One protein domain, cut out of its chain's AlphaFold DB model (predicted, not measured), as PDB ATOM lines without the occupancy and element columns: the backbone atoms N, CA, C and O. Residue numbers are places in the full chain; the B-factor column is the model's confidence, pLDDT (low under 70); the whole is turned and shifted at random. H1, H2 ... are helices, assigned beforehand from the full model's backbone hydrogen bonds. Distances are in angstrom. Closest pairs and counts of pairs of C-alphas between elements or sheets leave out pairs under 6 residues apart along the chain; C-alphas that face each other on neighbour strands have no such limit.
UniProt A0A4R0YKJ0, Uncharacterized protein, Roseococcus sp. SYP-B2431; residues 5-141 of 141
ATOM      1  N   ILE A   5     135.120 202.412 176.078       97.44
ATOM      2  CA  ILE A   5     136.444 201.874 175.752       97.44
ATOM      3  C   ILE A   5     137.348 202.972 175.188       97.44
ATOM      4  O   ILE A   5     138.517 203.044 175.565       97.44
ATOM      5  N   ASP A   6     136.818 203.841 174.323       96.00
ATOM      6  CA  ASP A   6     137.567 204.989 173.809       96.00
ATOM      7  C   ASP A   6     137.942 205.970 174.925       96.00
ATOM      8  O   ASP A   6     139.066 206.469 174.943       96.00
ATOM      9  N   GLU A   7     137.035 206.218 175.874       96.25
ATOM     10  CA  GLU A   7     137.277 207.075 177.037       96.25
ATOM     11  C   GLU A   7     138.390 206.508 177.929       96.25
ATOM     12  O   GLU A   7     139.350 207.213 178.240       96.25
ATOM     13  N   LEU A   8     138.314 205.219 178.282       96.38
ATOM     14  CA  LEU A   8     139.296 204.554 179.150       96.38
ATOM     15  C   LEU A   8     140.684 204.432 178.519       96.38
ATOM     16  O   LEU A   8     141.684 204.374 179.238       96.38
ATOM     17  N   MET A   9     140.751 204.384 177.190       95.56
ATOM     18  CA  MET A   9     142.000 204.352 176.432       95.56
ATOM     19  C   MET A   9     142.478 205.743 175.994       95.56
ATOM     20  O   MET A   9     143.566 205.855 175.440       95.56
ATOM     21  N   GLY A  10     141.688 206.804 176.199       95.25
ATOM     22  CA  GLY A  10     142.012 208.145 175.707       95.25
ATOM     23  C   GLY A  10     142.141 208.219 174.178       95.25
ATOM     24  O   GLY A  10     142.975 208.965 173.662       95.25
ATOM     25  N   ILE A  11     141.347 207.437 173.439       94.81
ATOM     26  CA  ILE A  11     141.458 207.316 171.978       94.81
ATOM     27  C   ILE A  11     141.006 208.617 171.308       94.81
ATOM     28  O   ILE A  11     139.821 208.949 171.261       94.81
ATOM     29  N   ALA A  12     141.965 209.348 170.739       93.69
ATOM     30  CA  ALA A  12     141.689 210.547 169.956       93.69
ATOM     31  C   ALA A  12     141.190 210.192 168.538       93.69
ATOM     32  O   ALA A  12     141.726 209.256 167.926       93.69
ATOM     33  N   PRO A  13     140.233 210.953 167.966       93.69
ATOM     34  CA  PRO A  13     139.807 210.780 166.579       93.69
ATOM     35  C   PRO A  13     140.985 210.838 165.597       93.69
ATOM     36  O   PRO A  13     141.826 211.734 165.680       93.69
ATOM     37  N   GLY A  14     141.049 209.886 164.666       94.06
ATOM     38  CA  GLY A  14     142.130 209.775 163.680       94.06
ATOM     39  C   GLY A  14     143.440 209.172 164.208       94.06
ATOM     40  O   GLY A  14     144.399 209.048 163.445       94.06
ATOM     41  N   SER A  15     143.505 208.777 165.483       95.56
ATOM     42  CA  SER A  15     144.639 208.019 166.024       95.56
ATOM     43  C   SER A  15     144.727 206.609 165.424       95.56
ATOM     44  O   SER A  15     143.771 206.088 164.844       95.56
ATOM     45  N   LYS A  16     145.877 205.946 165.611       94.94
ATOM     46  CA  LYS A  16     146.079 204.543 165.206       94.94
ATOM     47  C   LYS A  16     144.991 203.627 165.782       94.94
ATOM     48  O   LYS A  16     144.432 202.813 165.050       94.94
ATOM     49  N   LEU A  17     144.679 203.767 167.074       95.44
ATOM     50  CA  LEU A  17     143.660 202.949 167.734       95.44
ATOM     51  C   LEU A  17     142.240 203.266 167.247       95.44
ATOM     52  O   LEU A  17     141.463 202.331 167.055       95.44
ATOM     53  N   ASP A  18     141.909 204.537 166.988       96.12
ATOM     54  CA  ASP A  18     140.608 204.908 166.407       96.12
ATOM     55  C   ASP A  18     140.425 204.258 165.028       96.12
ATOM     56  O   ASP A  18     139.406 203.618 164.767       96.12
ATOM     57  N   GLY A  19     141.463 204.305 164.184       95.88
ATOM     58  CA  GLY A  19     141.474 203.631 162.886       95.88
ATOM     59  C   GLY A  19     141.273 202.116 162.992       95.88
ATOM     60  O   GLY A  19     140.489 201.546 162.237       95.88
ATOM     61  N   LEU A  20     141.924 201.455 163.956       94.38
ATOM     62  CA  LEU A  20     141.752 200.017 164.189       94.38
ATOM     63  C   LEU A  20     140.338 199.669 164.667       94.38
ATOM     64  O   LEU A  20     139.741 198.713 164.169       94.38
ATOM     65  N   ARG A  21     139.773 200.445 165.596       94.88
ATOM     66  CA  ARG A  21     138.398 200.235 166.078       94.88
ATOM     67  C   ARG A  21     137.364 200.510 164.985       94.88
ATOM     68  O   ARG A  21     136.348 199.818 164.924       94.88
ATOM     69  N   ALA A  22     137.643 201.440 164.072       95.38
ATOM     70  CA  ALA A  22     136.800 201.725 162.912       95.38
ATOM     71  C   ALA A  22     136.744 200.578 161.881       95.38
ATOM     72  O   ALA A  22     135.813 200.544 161.078       95.38
ATOM     73  N   LEU A  23     137.662 199.599 161.919       96.50
ATOM     74  CA  LEU A  23     137.592 198.400 161.065       96.50
ATOM     75  C   LEU A  23     136.445 197.451 161.450       96.50
ATOM     76  O   LEU A  23     136.079 196.574 160.664       96.50
ATOM     77  N   ARG A  24     135.900 197.574 162.666       95.00
ATOM     78  CA  ARG A  24     134.803 196.736 163.179       95.00
ATOM     79  C   ARG A  24     133.731 197.607 163.841       95.00
ATOM     80  O   ARG A  24     133.502 197.480 165.047       95.00
ATOM     81  N   PRO A  25     133.053 198.475 163.065       95.31
ATOM     82  CA  PRO A  25     132.116 199.457 163.608       95.31
ATOM     83  C   PRO A  25     130.958 198.798 164.366       95.31
ATOM     84  O   PRO A  25     130.567 199.290 165.420       95.31
ATOM     85  N   ASP A  26     130.487 197.637 163.905       96.81
ATOM     86  CA  ASP A  26     129.411 196.889 164.565       96.81
ATOM     87  C   ASP A  26     129.815 196.398 165.961       96.81
ATOM     88  O   ASP A  26     129.000 196.413 166.879       96.81
ATOM     89  N   VAL A  27     131.081 196.002 166.155       95.44
ATOM     90  CA  VAL A  27     131.587 195.547 167.461       95.44
ATOM     91  C   VAL A  27     131.719 196.723 168.422       95.44
ATOM     92  O   VAL A  27     131.335 196.599 169.585       95.44
ATOM     93  N   ARG A  28     132.217 197.872 167.942       95.56
ATOM     94  CA  ARG A  28     132.273 199.124 168.718       95.56
ATOM     95  C   ARG A  28     130.868 199.529 169.170       95.56
ATOM     96  O   ARG A  28     130.628 199.672 170.365       95.56
ATOM     97  N   LEU A  29     129.916 199.576 168.235       96.56
ATOM     98  CA  LEU A  29     128.520 199.907 168.521       96.56
ATOM     99  C   LEU A  29     127.874 198.921 169.506       96.56
ATOM    100  O   LEU A  29     127.260 199.348 170.480       96.56
ATOM    101  N   ALA A  30     128.016 197.612 169.280       96.75
ATOM    102  CA  ALA A  30     127.415 196.586 170.133       96.75
ATOM    103  C   ALA A  30     128.024 196.552 171.544       96.75
ATOM    104  O   ALA A  30     127.301 196.317 172.513       96.75
ATOM    105  N   THR A  31     129.327 196.826 171.673       97.12
ATOM    106  CA  THR A  31     129.994 196.960 172.978       97.12
ATOM    107  C   THR A  31     129.368 198.111 173.763       97.12
ATOM    108  O   THR A  31     128.896 197.905 174.879       97.12
ATOM    109  N   GLN A  32     129.252 199.292 173.149       97.56
ATOM    110  CA  GLN A  32     128.656 200.448 173.818       97.56
ATOM    111  C   GLN A  32     127.157 200.267 174.106       97.56
ATOM    112  O   GLN A  32     126.652 200.747 175.122       97.56
ATOM    113  N   ALA A  33     126.426 199.570 173.235       97.62
ATOM    114  CA  ALA A  33     125.023 199.244 173.475       97.62
ATOM    115  C   ALA A  33     124.854 198.277 174.658       97.62
ATOM    116  O   ALA A  33     123.916 198.433 175.439       97.62
ATOM    117  N   SER A  34     125.771 197.316 174.819       97.44
ATOM    118  CA  SER A  34     125.778 196.385 175.956       97.44
ATOM    119  C   SER A  34     126.052 197.118 177.267       97.44
ATOM    120  O   SER A  34     125.326 196.913 178.235       97.44
ATOM    121  N   GLU A  35     127.012 198.044 177.264       97.81
ATOM    122  CA  GLU A  35     127.320 198.912 178.406       97.81
ATOM    123  C   GLU A  35     126.080 199.696 178.871       97.81
ATOM    124  O   GLU A  35     125.686 199.638 180.038       97.81
ATOM    125  N   VAL A  36     125.386 200.357 177.936       97.69
ATOM    126  CA  VAL A  36     124.134 201.080 178.226       97.69
ATOM    127  C   VAL A  36     123.069 200.130 178.775       97.69
ATOM    128  O   VAL A  36     122.440 200.420 179.791       97.69
ATOM    129  N   ALA A  37     122.854 198.984 178.127       97.19
ATOM    130  CA  ALA A  37     121.819 198.040 178.537       97.19
ATOM    131  C   ALA A  37     122.062 197.500 179.955       97.19
ATOM    132  O   ALA A  37     121.128 197.435 180.754       97.19
ATOM    133  N   ILE A  38     123.311 197.164 180.281       98.00
ATOM    134  CA  ILE A  38     123.696 196.611 181.580       98.00
ATOM    135  C   ILE A  38     123.598 197.676 182.672       98.00
ATOM    136  O   ILE A  38     122.972 197.440 183.707       98.00
ATOM    137  N   PHE A  39     124.183 198.859 182.471       97.50
ATOM    138  CA  PHE A  39     124.302 199.848 183.545       97.50
ATOM    139  C   PHE A  39     123.137 200.831 183.626       97.50
ATOM    140  O   PHE A  39     122.846 201.325 184.721       97.50
ATOM    141  N   GLU A  40     122.387 201.049 182.549       95.94
ATOM    142  CA  GLU A  40     121.254 201.981 182.531       95.94
ATOM    143  C   GLU A  40     119.889 201.292 182.459       95.94
ATOM    144  O   GLU A  40     118.908 201.888 182.917       95.94
ATOM    145  N   GLY A  41     119.840 200.050 181.968       95.38
ATOM    146  CA  GLY A  41     118.616 199.275 181.768       95.38
ATOM    147  C   GLY A  41     117.907 198.815 183.047       95.38
ATOM    148  O   GLY A  41     118.414 198.934 184.176       95.38
ATOM    149  N   GLU A  42     116.695 198.289 182.845       95.00
ATOM    150  CA  GLU A  42     115.830 197.750 183.896       95.00
ATOM    151  C   GLU A  42     116.411 196.453 184.478       95.00
ATOM    152  O   GLU A  42     116.749 195.519 183.755       95.00
ATOM    153  N   SER A  43     116.508 196.384 185.805       96.12
ATOM    154  CA  SER A  43     116.892 195.181 186.546       96.12
ATOM    155  C   SER A  43     116.473 195.321 188.011       96.12
ATOM    156  O   SER A  43     116.318 196.433 188.515       96.12
ATOM    157  N   GLY A  44     116.323 194.194 188.706       96.44
ATOM    158  CA  GLY A  44     116.226 194.123 190.165       96.44
ATOM    159  C   GLY A  44     117.562 194.318 190.897       96.44
ATOM    160  O   GLY A  44     117.575 194.397 192.129       96.44
ATOM    161  N   LEU A  45     118.685 194.406 190.174       97.94
ATOM    162  CA  LEU A  45     119.963 194.898 190.692       97.94
ATOM    163  C   LEU A  45     119.995 196.422 190.603       97.94
ATOM    164  O   LEU A  45     119.743 196.992 189.535       97.94
ATOM    165  N   THR A  46     120.342 197.089 191.701       97.81
ATOM    166  CA  THR A  46     120.494 198.545 191.698       97.81
ATOM    167  C   THR A  46     121.710 198.950 190.864       97.81
ATOM    168  O   THR A  46     122.658 198.183 190.689       97.81
ATOM    169  N   ARG A  47     121.731 200.193 190.367       97.94
ATOM    170  CA  ARG A  47     122.897 200.722 189.634       97.94
ATOM    171  C   ARG A  47     124.181 200.662 190.466       97.94
ATOM    172  O   ARG A  47     125.235 200.336 189.930       97.94
ATOM    173  N   THR A  48     124.085 200.927 191.767       98.25
ATOM    174  CA  THR A  48     125.230 200.884 192.682       98.25
ATOM    175  C   THR A  48     125.754 199.464 192.893       98.25
ATOM    176  O   THR A  48     126.966 199.273 192.907       98.25
ATOM    177  N   GLU A  49     124.874 198.459 192.970       98.56
ATOM    178  CA  GLU A  49     125.272 197.044 193.020       98.56
ATOM    179  C   GLU A  49     125.941 196.605 191.717       98.56
ATOM    180  O   GLU A  49     126.976 195.944 191.753       98.56
ATOM    181  N   ARG A  50     125.396 197.013 190.564       98.81
ATOM    182  CA  ARG A  50     126.001 196.729 189.256       98.81
ATOM    183  C   ARG A  50     127.426 197.271 189.174       98.81
ATOM    184  O   ARG A  50     128.339 196.540 188.808       98.81
ATOM    185  N   HIS A  51     127.634 198.524 189.578       98.75
ATOM    186  CA  HIS A  51     128.969 199.117 189.597       98.75
ATOM    187  C   HIS A  51     129.893 198.517 190.664       98.75
ATOM    188  O   HIS A  51     131.086 198.411 190.411       98.75
ATOM    189  N   ALA A  52     129.378 198.061 191.809       98.88
ATOM    190  CA  ALA A  52     130.188 197.348 192.799       98.88
ATOM    191  C   ALA A  52     130.685 195.990 192.274       98.88
ATOM    192  O   ALA A  52     131.851 195.646 192.454       98.88
ATOM    193  N   VAL A  53     129.832 195.239 191.569       98.88
ATOM    194  CA  VAL A  53     130.244 193.989 190.913       98.88
ATOM    195  C   VAL A  53     131.252 194.268 189.798       98.88
ATOM    196  O   VAL A  53     132.266 193.581 189.711       98.88
ATOM    197  N   ALA A  54     131.006 195.285 188.971       98.88
ATOM    198  CA  ALA A  54     131.906 195.652 187.882       98.88
ATOM    199  C   ALA A  54     133.284 196.106 188.387       98.88
ATOM    200  O   ALA A  54     134.301 195.652 187.873       98.88
ATOM    201  N   LEU A  55     133.318 196.922 189.447       98.88
ATOM    202  CA  LEU A  55     134.543 197.292 190.156       98.88
ATOM    203  C   LEU A  55     135.332 196.047 190.577       98.88
ATOM    204  O   LEU A  55     136.505 195.926 190.241       98.88
ATOM    205  N   HIS A  56     134.679 195.103 191.257       98.88
ATOM    206  CA  HIS A  56     135.326 193.881 191.740       98.88
ATOM    207  C   HIS A  56     135.869 193.014 190.598       98.88
ATOM    208  O   HIS A  56     136.989 192.516 190.666       98.88
ATOM    209  N   VAL A  57     135.111 192.856 189.508       98.94
ATOM    210  CA  VAL A  57     135.571 192.110 188.324       98.94
ATOM    211  C   VAL A  57     136.760 192.806 187.655       98.94
ATOM    212  O   VAL A  57     137.706 192.129 187.248       98.94
ATOM    213  N   ALA A  58     136.753 194.137 187.564       98.81
ATOM    214  CA  ALA A  58     137.876 194.904 187.032       98.81
ATOM    215  C   ALA A  58     139.137 194.752 187.901       98.81
ATOM    216  O   ALA A  58     140.229 194.557 187.368       98.81
ATOM    217  N   GLU A  59     138.981 194.752 189.229       98.81
ATOM    218  CA  GLU A  59     140.068 194.504 190.185       98.81
ATOM    219  C   GLU A  59     140.640 193.084 190.052       98.81
ATOM    220  O   GLU A  59     141.859 192.927 189.994       98.81
ATOM    221  N   LEU A  60     139.790 192.059 189.903       98.75
ATOM    222  CA  LEU A  60     140.228 190.678 189.640       98.75
ATOM    223  C   LEU A  60     141.005 190.542 188.322       98.75
ATOM    224  O   LEU A  60     141.933 189.741 188.234       98.75
ATOM    225  N   ASN A  61     140.643 191.328 187.305       98.62
ATOM    226  CA  ASN A  61     141.358 191.366 186.029       98.62
ATOM    227  C   ASN A  61     142.603 192.277 186.055       98.62
ATOM    228  O   ASN A  61     143.340 192.323 185.071       98.62
ATOM    229  N   GLY A  62     142.857 192.997 187.154       98.19
ATOM    230  CA  GLY A  62     143.999 193.903 187.289       98.19
ATOM    231  C   GLY A  62     143.914 195.173 186.434       98.19
ATOM    232  O   GLY A  62     144.946 195.792 186.171       98.19
ATOM    233  N   ASP A  63     142.720 195.581 185.988       98.50
ATOM    234  CA  ASP A  63     142.538 196.786 185.171       98.50
ATOM    235  C   ASP A  63     142.201 198.003 186.043       98.50
ATOM    236  O   ASP A  63     141.051 198.239 186.415       98.50
ATOM    237  N   ALA A  64     143.223 198.794 186.376       97.56
ATOM    238  CA  ALA A  64     143.074 199.942 187.269       97.56
ATOM    239  C   ALA A  64     142.168 201.053 186.706       97.56
ATOM    240  O   ALA A  64     141.450 201.693 187.473       97.56
ATOM    241  N   ALA A  65     142.186 201.278 185.388       97.12
ATOM    242  CA  ALA A  65     141.371 202.315 184.756       97.12
ATOM    243  C   ALA A  65     139.889 201.922 184.761       97.12
ATOM    244  O   ALA A  65     139.037 202.728 185.136       97.12
ATOM    245  N   LEU A  66     139.589 200.665 184.417       98.25
ATOM    246  CA  LEU A  66     138.227 200.136 184.472       98.25
ATOM    247  C   LEU A  66     137.704 200.069 185.916       98.25
ATOM    248  O   LEU A  66     136.554 200.419 186.178       98.25
ATOM    249  N   ALA A  67     138.558 199.698 186.874       98.69
ATOM    250  CA  ALA A  67     138.201 199.731 188.289       98.69
ATOM    251  C   ALA A  67     137.838 201.157 188.740       98.69
ATOM    252  O   ALA A  67     136.785 201.369 189.339       98.69
ATOM    253  N   GLU A  68     138.658 202.158 188.408       98.12
ATOM    254  CA  GLU A  68     138.371 203.553 188.767       98.12
ATOM    255  C   GLU A  68     137.071 204.069 188.136       98.12
ATOM    256  O   GLU A  68     136.274 204.720 188.813       98.12
ATOM    257  N   HIS A  69     136.792 203.697 186.884       97.44
ATOM    258  CA  HIS A  69     135.556 204.064 186.189       97.44
ATOM    259  C   HIS A  69     134.282 203.653 186.943       97.44
ATOM    260  O   HIS A  69     133.266 204.363 186.913       97.44
ATOM    261  N   HIS A  70     134.319 202.511 187.629       98.44
ATOM    262  CA  HIS A  70     133.189 202.008 188.404       98.44
ATOM    263  C   HIS A  70     133.227 202.419 189.881       98.44
ATOM    264  O   HIS A  70     132.165 202.524 190.498       98.44
ATOM    265  N   ARG A  71     134.406 202.711 190.446       98.38
ATOM    266  CA  ARG A  71     134.598 202.985 191.881       98.38
ATOM    267  C   ARG A  71     133.708 204.100 192.414       98.38
ATOM    268  O   ARG A  71     133.036 203.908 193.422       98.38
ATOM    269  N   ALA A  72     133.641 205.231 191.718       94.38
ATOM    270  CA  ALA A  72     132.832 206.375 192.152       94.38
ATOM    271  C   ALA A  72     131.311 206.117 192.099       94.38
ATOM    272  O   ALA A  72     130.535 206.853 192.708       94.38
ATOM    273  N   LYS A  73     130.879 205.094 191.351       97.38
ATOM    274  CA  LYS A  73     129.468 204.744 191.123       97.38
ATOM    275  C   LYS A  73     129.029 203.532 191.955       97.38
ATOM    276  O   LYS A  73     127.831 203.261 192.054       97.38
ATOM    277  N   ALA A  74     129.985 202.790 192.510       98.12
ATOM    278  CA  ALA A  74     129.743 201.641 193.367       98.12
ATOM    279  C   ALA A  74     129.131 202.082 194.703       98.12
ATOM    280  O   ALA A  74     129.431 203.152 195.230       98.12
ATOM    281  N   GLY A  75     128.266 201.242 195.264       94.81
ATOM    282  CA  GLY A  75     127.675 201.482 196.577       94.81
ATOM    283  C   GLY A  75     127.438 200.186 197.331       94.81
ATOM    284  O   GLY A  75     127.587 199.096 196.779       94.81
ATOM    285  N   ASP A  76     127.072 200.327 198.600       94.12
ATOM    286  CA  ASP A  76     126.883 199.199 199.503       94.12
ATOM    287  C   ASP A  76     125.439 198.669 199.476       94.12
ATOM    288  O   ASP A  76     124.483 199.387 199.168       94.12
ATOM    289  N   SER A  77     125.290 197.384 199.782       95.69
ATOM    290  CA  SER A  77     124.017 196.680 199.914       95.69
ATOM    291  C   SER A  77     124.251 195.361 200.661       95.69
ATOM    292  O   SER A  77     125.268 194.703 200.433       95.69
ATOM    293  N   PRO A  78     123.290 194.879 201.471       96.62
ATOM    294  CA  PRO A  78     123.381 193.561 202.103       96.62
ATOM    295  C   PRO A  78     123.587 192.404 201.111       96.62
ATOM    296  O   PRO A  78     124.050 191.335 201.501       96.62
ATOM    297  N   ARG A  79     123.248 192.603 199.826       96.62
ATOM    298  CA  ARG A  79     123.450 191.610 198.764       96.62
ATOM    299  C   ARG A  79     124.880 191.588 198.219       96.62
ATOM    300  O   ARG A  79     125.260 190.588 197.620       96.62
ATOM    301  N   ILE A  80     125.687 192.636 198.422       98.25
ATOM    302  CA  ILE A  80     127.031 192.746 197.828       98.25
ATOM    303  C   ILE A  80     127.879 191.488 198.057       98.25
ATOM    304  O   ILE A  80     128.361 190.947 197.063       98.25
ATOM    305  N   PRO A  81     128.004 190.927 199.277       98.31
ATOM    306  CA  PRO A  81     128.846 189.751 199.489       98.31
ATOM    307  C   PRO A  81     128.496 188.557 198.588       98.31
ATOM    308  O   PRO A  81     129.394 187.919 198.041       98.31
ATOM    309  N   VAL A  82     127.203 188.273 198.376       98.31
ATOM    310  CA  VAL A  82     126.785 187.147 197.524       98.31
ATOM    311  C   VAL A  82     126.967 187.453 196.035       98.31
ATOM    312  O   VAL A  82     127.361 186.571 195.271       98.31
ATOM    313  N   LEU A  83     126.747 188.706 195.621       98.69
ATOM    314  CA  LEU A  83     126.966 189.136 194.238       98.69
ATOM    315  C   LEU A  83     128.452 189.037 193.869       98.69
ATOM    316  O   LEU A  83     128.789 188.515 192.805       98.69
ATOM    317  N   LEU A  84     129.339 189.480 194.767       98.75
ATOM    318  CA  LEU A  84     130.788 189.411 194.573       98.75
ATOM    319  C   LEU A  84     131.307 187.972 194.583       98.75
ATOM    320  O   LEU A  84     132.191 187.643 193.794       98.75
ATOM    321  N   ALA A  85     130.749 187.091 195.421       98.38
ATOM    322  CA  ALA A  85     131.106 185.673 195.417       98.38
ATOM    323  C   ALA A  85     130.787 185.013 194.064       98.38
ATOM    324  O   ALA A  85     131.644 184.338 193.490       98.38
ATOM    325  N   HIS A  86     129.598 185.270 193.505       98.56
ATOM    326  CA  HIS A  86     129.223 184.775 192.174       98.56
ATOM    327  C   HIS A  86     130.111 185.355 191.069       98.56
ATOM    328  O   HIS A  86     130.588 184.622 190.206       98.56
ATOM    329  N   ALA A  87     130.388 186.659 191.123       98.69
ATOM    330  CA  ALA A  87     131.269 187.321 190.167       98.69
ATOM    331  C   ALA A  87     132.707 186.784 190.218       98.69
ATOM    332  O   ALA A  87     133.332 186.590 189.174       98.69
ATOM    333  N   THR A  88     133.209 186.485 191.420       98.75
ATOM    334  CA  THR A  88     134.522 185.864 191.625       98.75
ATOM    335  C   THR A  88     134.560 184.475 191.003       98.75
ATOM    336  O   THR A  88     135.482 184.186 190.246       98.75
ATOM    337  N   MET A  89     133.545 183.643 191.265       98.44
ATOM    338  CA  MET A  89     133.440 182.306 190.676       98.44
ATOM    339  C   MET A  89     133.445 182.376 189.145       98.44
ATOM    340  O   MET A  89     134.299 181.762 188.517       98.44
ATOM    341  N   LEU A  90     132.588 183.202 188.538       98.44
ATOM    342  CA  LEU A  90     132.527 183.321 187.077       98.44
ATOM    343  C   LEU A  90     133.797 183.915 186.449       98.44
ATOM    344  O   LEU A  90     134.102 183.615 185.297       98.44
ATOM    345  N   THR A  91     134.532 184.756 187.176       98.56
ATOM    346  CA  THR A  91     135.770 185.372 186.667       98.56
ATOM    347  C   THR A  91     136.969 184.435 186.788       98.56
ATOM    348  O   THR A  91     137.776 184.354 185.865       98.56
ATOM    349  N   MET A  92     137.089 183.729 187.915       98.31
ATOM    350  CA  MET A  92     138.306 182.997 188.284       98.31
ATOM    351  C   MET A  92     138.204 181.482 188.088       98.31
ATOM    352  O   MET A  92     139.227 180.837 187.874       98.31
ATOM    353  N   ALA A  93     137.003 180.909 188.183       97.38
ATOM    354  CA  ALA A  93     136.763 179.467 188.110       97.38
ATOM    355  C   ALA A  93     135.372 179.151 187.510       97.38
ATOM    356  O   ALA A  93     134.539 178.525 188.172       97.38
ATOM    357  N   PRO A  94     135.064 179.607 186.278       96.25
ATOM    358  CA  PRO A  94     133.730 179.457 185.688       96.25
ATOM    359  C   PRO A  94     133.313 177.996 185.462       96.25
ATOM    360  O   PRO A  94     132.124 177.697 185.401       96.25
ATOM    361  N   ASP A  95     134.272 177.074 185.363       96.69
ATOM    362  CA  ASP A  95     134.042 175.627 185.302       96.69
ATOM    363  C   ASP A  95     133.467 175.055 186.610       96.69
ATOM    364  O   ASP A  95     132.887 173.970 186.605       96.69
ATOM    365  N   GLN A  96     133.566 175.803 187.713       94.88
ATOM    366  CA  GLN A  96     132.982 175.466 189.012       94.88
ATOM    367  C   GLN A  96     131.561 176.016 189.205       94.88
ATOM    368  O   GLN A  96     131.025 175.950 190.313       94.88
ATOM    369  N   ALA A  97     130.926 176.565 188.166       94.88
ATOM    370  CA  ALA A  97     129.542 177.017 188.254       94.88
ATOM    371  C   ALA A  97     128.592 175.842 188.542       94.88
ATOM    372  O   ALA A  97     128.542 174.859 187.804       94.88
ATOM    373  N   THR A  98     127.800 175.965 189.609       95.94
ATOM    374  CA  THR A  98     126.873 174.922 190.070       95.94
ATOM    375  C   THR A  98     125.446 175.450 190.238       95.94
ATOM    376  O   THR A  98     125.245 176.655 190.440       95.94
ATOM    377  N   PRO A  99     124.425 174.571 190.205       96.56
ATOM    378  CA  PRO A  99     123.063 174.940 190.582       96.56
ATOM    379  C   PRO A  99     122.980 175.551 191.989       96.56
ATOM    380  O   PRO A  99     122.243 176.509 192.197       96.56
ATOM    381  N   GLU A 100     123.768 175.062 192.946       96.38
ATOM    382  CA  GLU A 100     123.799 175.559 194.326       96.38
ATOM    383  C   GLU A 100     124.256 177.027 194.407       96.38
ATOM    384  O   GLU A 100     123.710 177.806 195.196       96.38
ATOM    385  N   ALA A 101     125.198 177.442 193.552       95.12
ATOM    386  CA  ALA A 101     125.608 178.843 193.448       95.12
ATOM    387  C   ALA A 101     124.438 179.744 193.006       95.12
ATOM    388  O   ALA A 101     124.218 180.814 193.574       95.12
ATOM    389  N   ILE A 102     123.618 179.275 192.059       96.38
ATOM    390  CA  ILE A 102     122.408 179.983 191.611       96.38
ATOM    391  C   ILE A 102     121.360 180.033 192.731       96.38
ATOM    392  O   ILE A 102     120.772 181.087 192.985       96.38
ATOM    393  N   GLN A 103     121.156 178.925 193.447       97.25
ATOM    394  CA  GLN A 103     120.215 178.876 194.569       97.25
ATOM    395  C   GLN A 103     120.608 179.840 195.693       97.25
ATOM    396  O   GLN A 103     119.732 180.434 196.318       97.25
ATOM    397  N   THR A 104     121.908 180.053 195.912       97.19
ATOM    398  CA  THR A 104     122.415 181.030 196.887       97.19
ATOM    399  C   THR A 104     121.988 182.457 196.522       97.19
ATOM    400  O   THR A 104     121.544 183.212 197.388       97.19
ATOM    401  N   LEU A 105     122.039 182.823 195.238       97.94
ATOM    402  CA  LEU A 105     121.567 184.127 194.761       97.94
ATOM    403  C   LEU A 105     120.049 184.283 194.916       97.94
ATOM    404  O   LEU A 105     119.571 185.331 195.351       97.94
ATOM    405  N   ILE A 106     119.284 183.237 194.600       97.62
ATOM    406  CA  ILE A 106     117.821 183.246 194.750       97.62
ATOM    407  C   ILE A 106     117.430 183.373 196.228       97.62
ATOM    408  O   ILE A 106     116.548 184.160 196.565       97.62
ATOM    409  N   ALA A 107     118.122 182.666 197.125       96.94
ATOM    410  CA  ALA A 107     117.920 182.779 198.569       96.94
ATOM    411  C   ALA A 107     118.246 184.186 199.102       96.94
ATOM    412  O   ALA A 107     117.635 184.631 200.073       96.94
ATOM    413  N   ALA A 108     119.147 184.917 198.438       96.12
ATOM    414  CA  ALA A 108     119.433 186.327 198.707       96.12
ATOM    415  C   ALA A 108     118.416 187.305 198.077       96.12
ATOM    416  O   ALA A 108     118.617 188.521 198.104       96.12
ATOM    417  N   GLY A 109     117.319 186.792 197.514       95.94
ATOM    418  CA  GLY A 109     116.204 187.583 196.996       95.94
ATOM    419  C   GLY A 109     116.353 188.030 195.542       95.94
ATOM    420  O   GLY A 109     115.609 188.908 195.109       95.94
ATOM    421  N   LEU A 110     117.296 187.469 194.773       97.94
ATOM    422  CA  LEU A 110     117.366 187.736 193.335       97.94
ATOM    423  C   LEU A 110     116.282 186.945 192.594       97.94
ATOM    424  O   LEU A 110     116.140 185.735 192.769       97.94
ATOM    425  N   ALA A 111     115.556 187.619 191.700       97.50
ATOM    426  CA  ALA A 111     114.702 186.927 190.745       97.50
ATOM    427  C   ALA A 111     115.567 186.199 189.694       97.50
ATOM    428  O   ALA A 111     116.661 186.670 189.373       97.50
ATOM    429  N   PRO A 112     115.082 185.106 189.069       96.44
ATOM    430  CA  PRO A 112     115.855 184.365 188.065       96.44
ATOM    431  C   PRO A 112     116.392 185.235 186.918       96.44
ATOM    432  O   PRO A 112     117.534 185.074 186.493       96.44
ATOM    433  N   ARG A 113     115.604 186.216 186.459       97.25
ATOM    434  CA  ARG A 113     116.033 187.178 185.428       97.25
ATOM    435  C   ARG A 113     117.234 188.030 185.861       97.25
ATOM    436  O   ARG A 113     118.071 188.364 185.033       97.25
ATOM    437  N   ASP A 114     117.340 188.347 187.149       98.00
ATOM    438  CA  ASP A 114     118.416 189.179 187.691       98.00
ATOM    439  C   ASP A 114     119.698 188.372 187.919       98.00
ATOM    440  O   ASP A 114     120.787 188.930 187.835       98.00
ATOM    441  N   VAL A 115     119.594 187.051 188.112       98.12
ATOM    442  CA  VAL A 115     120.755 186.143 188.076       98.12
ATOM    443  C   VAL A 115     121.375 186.108 186.676       98.12
ATOM    444  O   VAL A 115     122.602 186.135 186.529       98.12
ATOM    445  N   VAL A 116     120.533 186.083 185.638       97.38
ATOM    446  CA  VAL A 116     120.997 186.175 184.247       97.38
ATOM    447  C   VAL A 116     121.650 187.535 183.998       97.38
ATOM    448  O   VAL A 116     122.774 187.558 183.502       97.38
ATOM    449  N   MET A 117     121.017 188.640 184.417       98.12
ATOM    450  CA  MET A 117     121.601 189.985 184.301       98.12
ATOM    451  C   MET A 117     122.965 190.058 185.002       98.12
ATOM    452  O   MET A 117     123.950 190.476 184.403       98.12
ATOM    453  N   LEU A 118     123.065 189.578 186.248       98.62
ATOM    454  CA  LEU A 118     124.327 189.539 186.992       98.62
ATOM    455  C   LEU A 118     125.426 188.822 186.199       98.62
ATOM    456  O   LEU A 118     126.544 189.317 186.097       98.62
ATOM    457  N   SER A 119     125.104 187.666 185.618       98.12
ATOM    458  CA  SER A 119     126.070 186.875 184.854       98.12
ATOM    459  C   SER A 119     126.472 187.566 183.543       98.12
ATOM    460  O   SER A 119     127.639 187.515 183.160       98.12
ATOM    461  N   GLN A 120     125.540 188.265 182.886       98.31
ATOM    462  CA  GLN A 120     125.821 189.087 181.703       98.31
ATOM    463  C   GLN A 120     126.732 190.271 182.036       98.31
ATOM    464  O   GLN A 120     127.691 190.511 181.309       98.31
ATOM    465  N   LEU A 121     126.485 190.956 183.155       98.81
ATOM    466  CA  LEU A 121     127.350 192.021 183.656       98.81
ATOM    467  C   LEU A 121     128.773 191.509 183.900       98.81
ATOM    468  O   LEU A 121     129.730 192.116 183.431       98.81
ATOM    469  N   VAL A 122     128.924 190.370 184.581       98.81
ATOM    470  CA  VAL A 122     130.252 189.795 184.856       98.81
ATOM    471  C   VAL A 122     130.971 189.416 183.561       98.81
ATOM    472  O   VAL A 122     132.168 189.679 183.430       98.81
ATOM    473  N   ALA A 123     130.260 188.826 182.598       98.56
ATOM    474  CA  ALA A 123     130.822 188.480 181.295       98.56
ATOM    475  C   ALA A 123     131.253 189.723 180.500       98.56
ATOM    476  O   ALA A 123     132.336 189.723 179.915       98.56
ATOM    477  N   HIS A 124     130.440 190.782 180.511       98.75
ATOM    478  CA  HIS A 124     130.728 192.045 179.829       98.75
ATOM    479  C   HIS A 124     131.991 192.706 180.378       98.75
ATOM    480  O   HIS A 124     132.921 192.943 179.617       98.75
ATOM    481  N   VAL A 125     132.100 192.883 181.695       98.81
ATOM    482  CA  VAL A 125     133.277 193.530 182.308       98.81
ATOM    483  C   VAL A 125     134.551 192.693 182.097       98.81
ATOM    484  O   VAL A 125     135.633 193.225 181.851       98.81
ATOM    485  N   ASN A 126     134.435 191.360 182.105       98.81
ATOM    486  CA  ASN A 126     135.528 190.461 181.720       98.81
ATOM    487  C   ASN A 126     135.965 190.650 180.257       98.81
ATOM    488  O   ASN A 126     137.158 190.565 179.942       98.81
ATOM    489  N   TYR A 127     135.011 190.859 179.353       98.62
ATOM    490  CA  TYR A 127     135.286 191.171 177.956       98.62
ATOM    491  C   TYR A 127     135.961 192.543 177.814       98.62
ATOM    492  O   TYR A 127     136.980 192.631 177.128       98.62
ATOM    493  N   GLU A 128     135.472 193.576 178.504       98.56
ATOM    494  CA  GLU A 128     136.065 194.919 178.486       98.56
ATOM    495  C   GLU A 128     137.514 194.904 178.965       98.56
ATOM    496  O   GLU A 128     138.385 195.418 178.268       98.56
ATOM    497  N   ALA A 129     137.806 194.236 180.084       98.56
ATOM    498  CA  ALA A 129     139.170 194.122 180.597       98.56
ATOM    499  C   ALA A 129     140.128 193.482 179.571       98.56
ATOM    500  O   ALA A 129     141.240 193.967 179.346       98.56
ATOM    501  N   ARG A 130     139.688 192.418 178.882       98.44
ATOM    502  CA  ARG A 130     140.480 191.763 177.824       98.44
ATOM    503  C   ARG A 130     140.653 192.658 176.599       98.44
ATOM    504  O   ARG A 130     141.736 192.689 176.015       98.44
ATOM    505  N   LEU A 131     139.607 193.389 176.214       97.75
ATOM    506  CA  LEU A 131     139.655 194.337 175.105       97.75
ATOM    507  C   LEU A 131     140.634 195.480 175.399       97.75
ATOM    508  O   LEU A 131     141.496 195.764 174.570       97.75
ATOM    509  N   LEU A 132     140.550 196.086 176.583       98.25
ATOM    510  CA  LEU A 132     141.455 197.145 177.032       98.25
ATOM    511  C   LEU A 132     142.905 196.658 177.064       98.25
ATOM    512  O   LEU A 132     143.787 197.314 176.511       98.25
ATOM    513  N   ALA A 133     143.163 195.477 177.632       98.12
ATOM    514  CA  ALA A 133     144.494 194.875 177.623       98.12
ATOM    515  C   ALA A 133     145.039 194.690 176.192       98.12
ATOM    516  O   ALA A 133     146.180 195.061 175.912       98.12
ATOM    517  N   GLY A 134     144.218 194.181 175.269       97.25
ATOM    518  CA  GLY A 134     144.599 194.020 173.865       97.25
ATOM    519  C   GLY A 134     144.906 195.345 173.161       97.25
ATOM    520  O   GLY A 134     145.901 195.445 172.445       97.25
ATOM    521  N   LEU A 135     144.094 196.383 173.386       96.50
ATOM    522  CA  LEU A 135     144.311 197.704 172.791       96.50
ATOM    523  C   LEU A 135     145.593 198.368 173.313       96.50
ATOM    524  O   LEU A 135     146.353 198.898 172.506       96.50
ATOM    525  N   ARG A 136     145.887 198.266 174.617       96.50
ATOM    526  CA  ARG A 136     147.147 198.770 175.203       96.50
ATOM    527  C   ARG A 136     148.378 198.109 174.578       96.50
ATOM    528  O   ARG A 136     149.362 198.785 174.297       96.50
ATOM    529  N   LEU A 137     148.317 196.802 174.305       96.81
ATOM    530  CA  LEU A 137     149.401 196.093 173.612       96.81
ATOM    531  C   LEU A 137     149.585 196.577 172.165       96.81
ATOM    532  O   LEU A 137     150.716 196.685 171.701       96.81
ATOM    533  N   LEU A 138     148.496 196.882 171.452       95.56
ATOM    534  CA  LEU A 138     148.548 197.404 170.079       95.56
ATOM    535  C   LEU A 138     149.027 198.858 170.000       95.56
ATOM    536  O   LEU A 138     149.573 199.267 168.972       95.56
ATOM    537  N   GLU A 139     148.805 199.642 171.052       92.81
ATOM    538  CA  GLU A 139     149.309 201.009 171.174       92.81
ATOM    539  C   GLU A 139     150.814 201.046 171.441       92.81
ATOM    540  O   GLU A 139     151.517 201.866 170.859       92.81
ATOM    541  N   ALA A 140     151.307 200.124 172.271       89.31
ATOM    542  CA  ALA A 140     152.726 200.003 172.594       89.31
ATOM    543  C   ALA A 140     153.589 199.414 171.455       89.31
ATOM    544  O   ALA A 140     154.816 199.436 171.561       89.31
ATOM    545  N   ALA A 141     152.963 198.868 170.405       79.56
ATOM    546  CA  ALA A 141     153.614 198.264 169.235       79.56
ATOM    547  C   ALA A 141     153.815 199.263 168.085       79.56
ATOM    548  O   ALA A 141     154.891 199.219 167.456       79.56
TER     549      ALA A 141
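This is residues 5 to 141 of the 141 residues of an uncharacterized protein of Roseococcus sp. SYP-B2431 (UniProt A0A4R0YKJ0). One long helix, H8, runs through most of the length of an elongated body, and shorter helices pack on it along its course. H4, H6 and H3 cross its first half and middle, H7 sits at its start, and H1 and H2 pack near its end. The printed part has 137 residues with eight named helices, H1 to H8 in chain order, and no named strand: all helix, with mostly crossed packing. It is compact, with a radius of gyration of the C-alphas of 15.8 A, and spans 50 by 28 by 26 A.

H8, residues 112 to 139, measures 41.0 A, from C-alpha 112 at (115.855, 184.365, 188.065) to C-alpha 139 at (149.309, 201.009, 171.174). H3, residues 25 to 40, measures 22.0 A, H4, 47 to 60, 20.0 A, and H6, 80 to 92, 17.7 A. The short ones are H1, 5 to 9, beginning at (136.444, 201.874, 175.752), H2, 16 to 22, H5, 64 to 71, and H7, 99 to 107.

H8 is the hub, touching six helices. H4 touches it at a steep tilt of 46 degrees, C-alphas of Ala 54 and Val 125 closest at 6.1 A. H6 touches it at Ala 87 and Val 122, C-alphas 5.9 A apart, and H3 at Ile 38 and Leu 121, 6.2 A. Residues 112 to 115 touch H7, 128 to 136 H1, and 135 to 139 H2. H4 and H5 form a hairpin, as do H6 and H7. In each helix every O i to N i+4 pair is within hydrogen-bond range.

The farthest C-alphas, of Gly 14 and Ala 107, are 50.3 A apart. The printed part has no cut, no link is long, and no printed residue is under pLDDT 70.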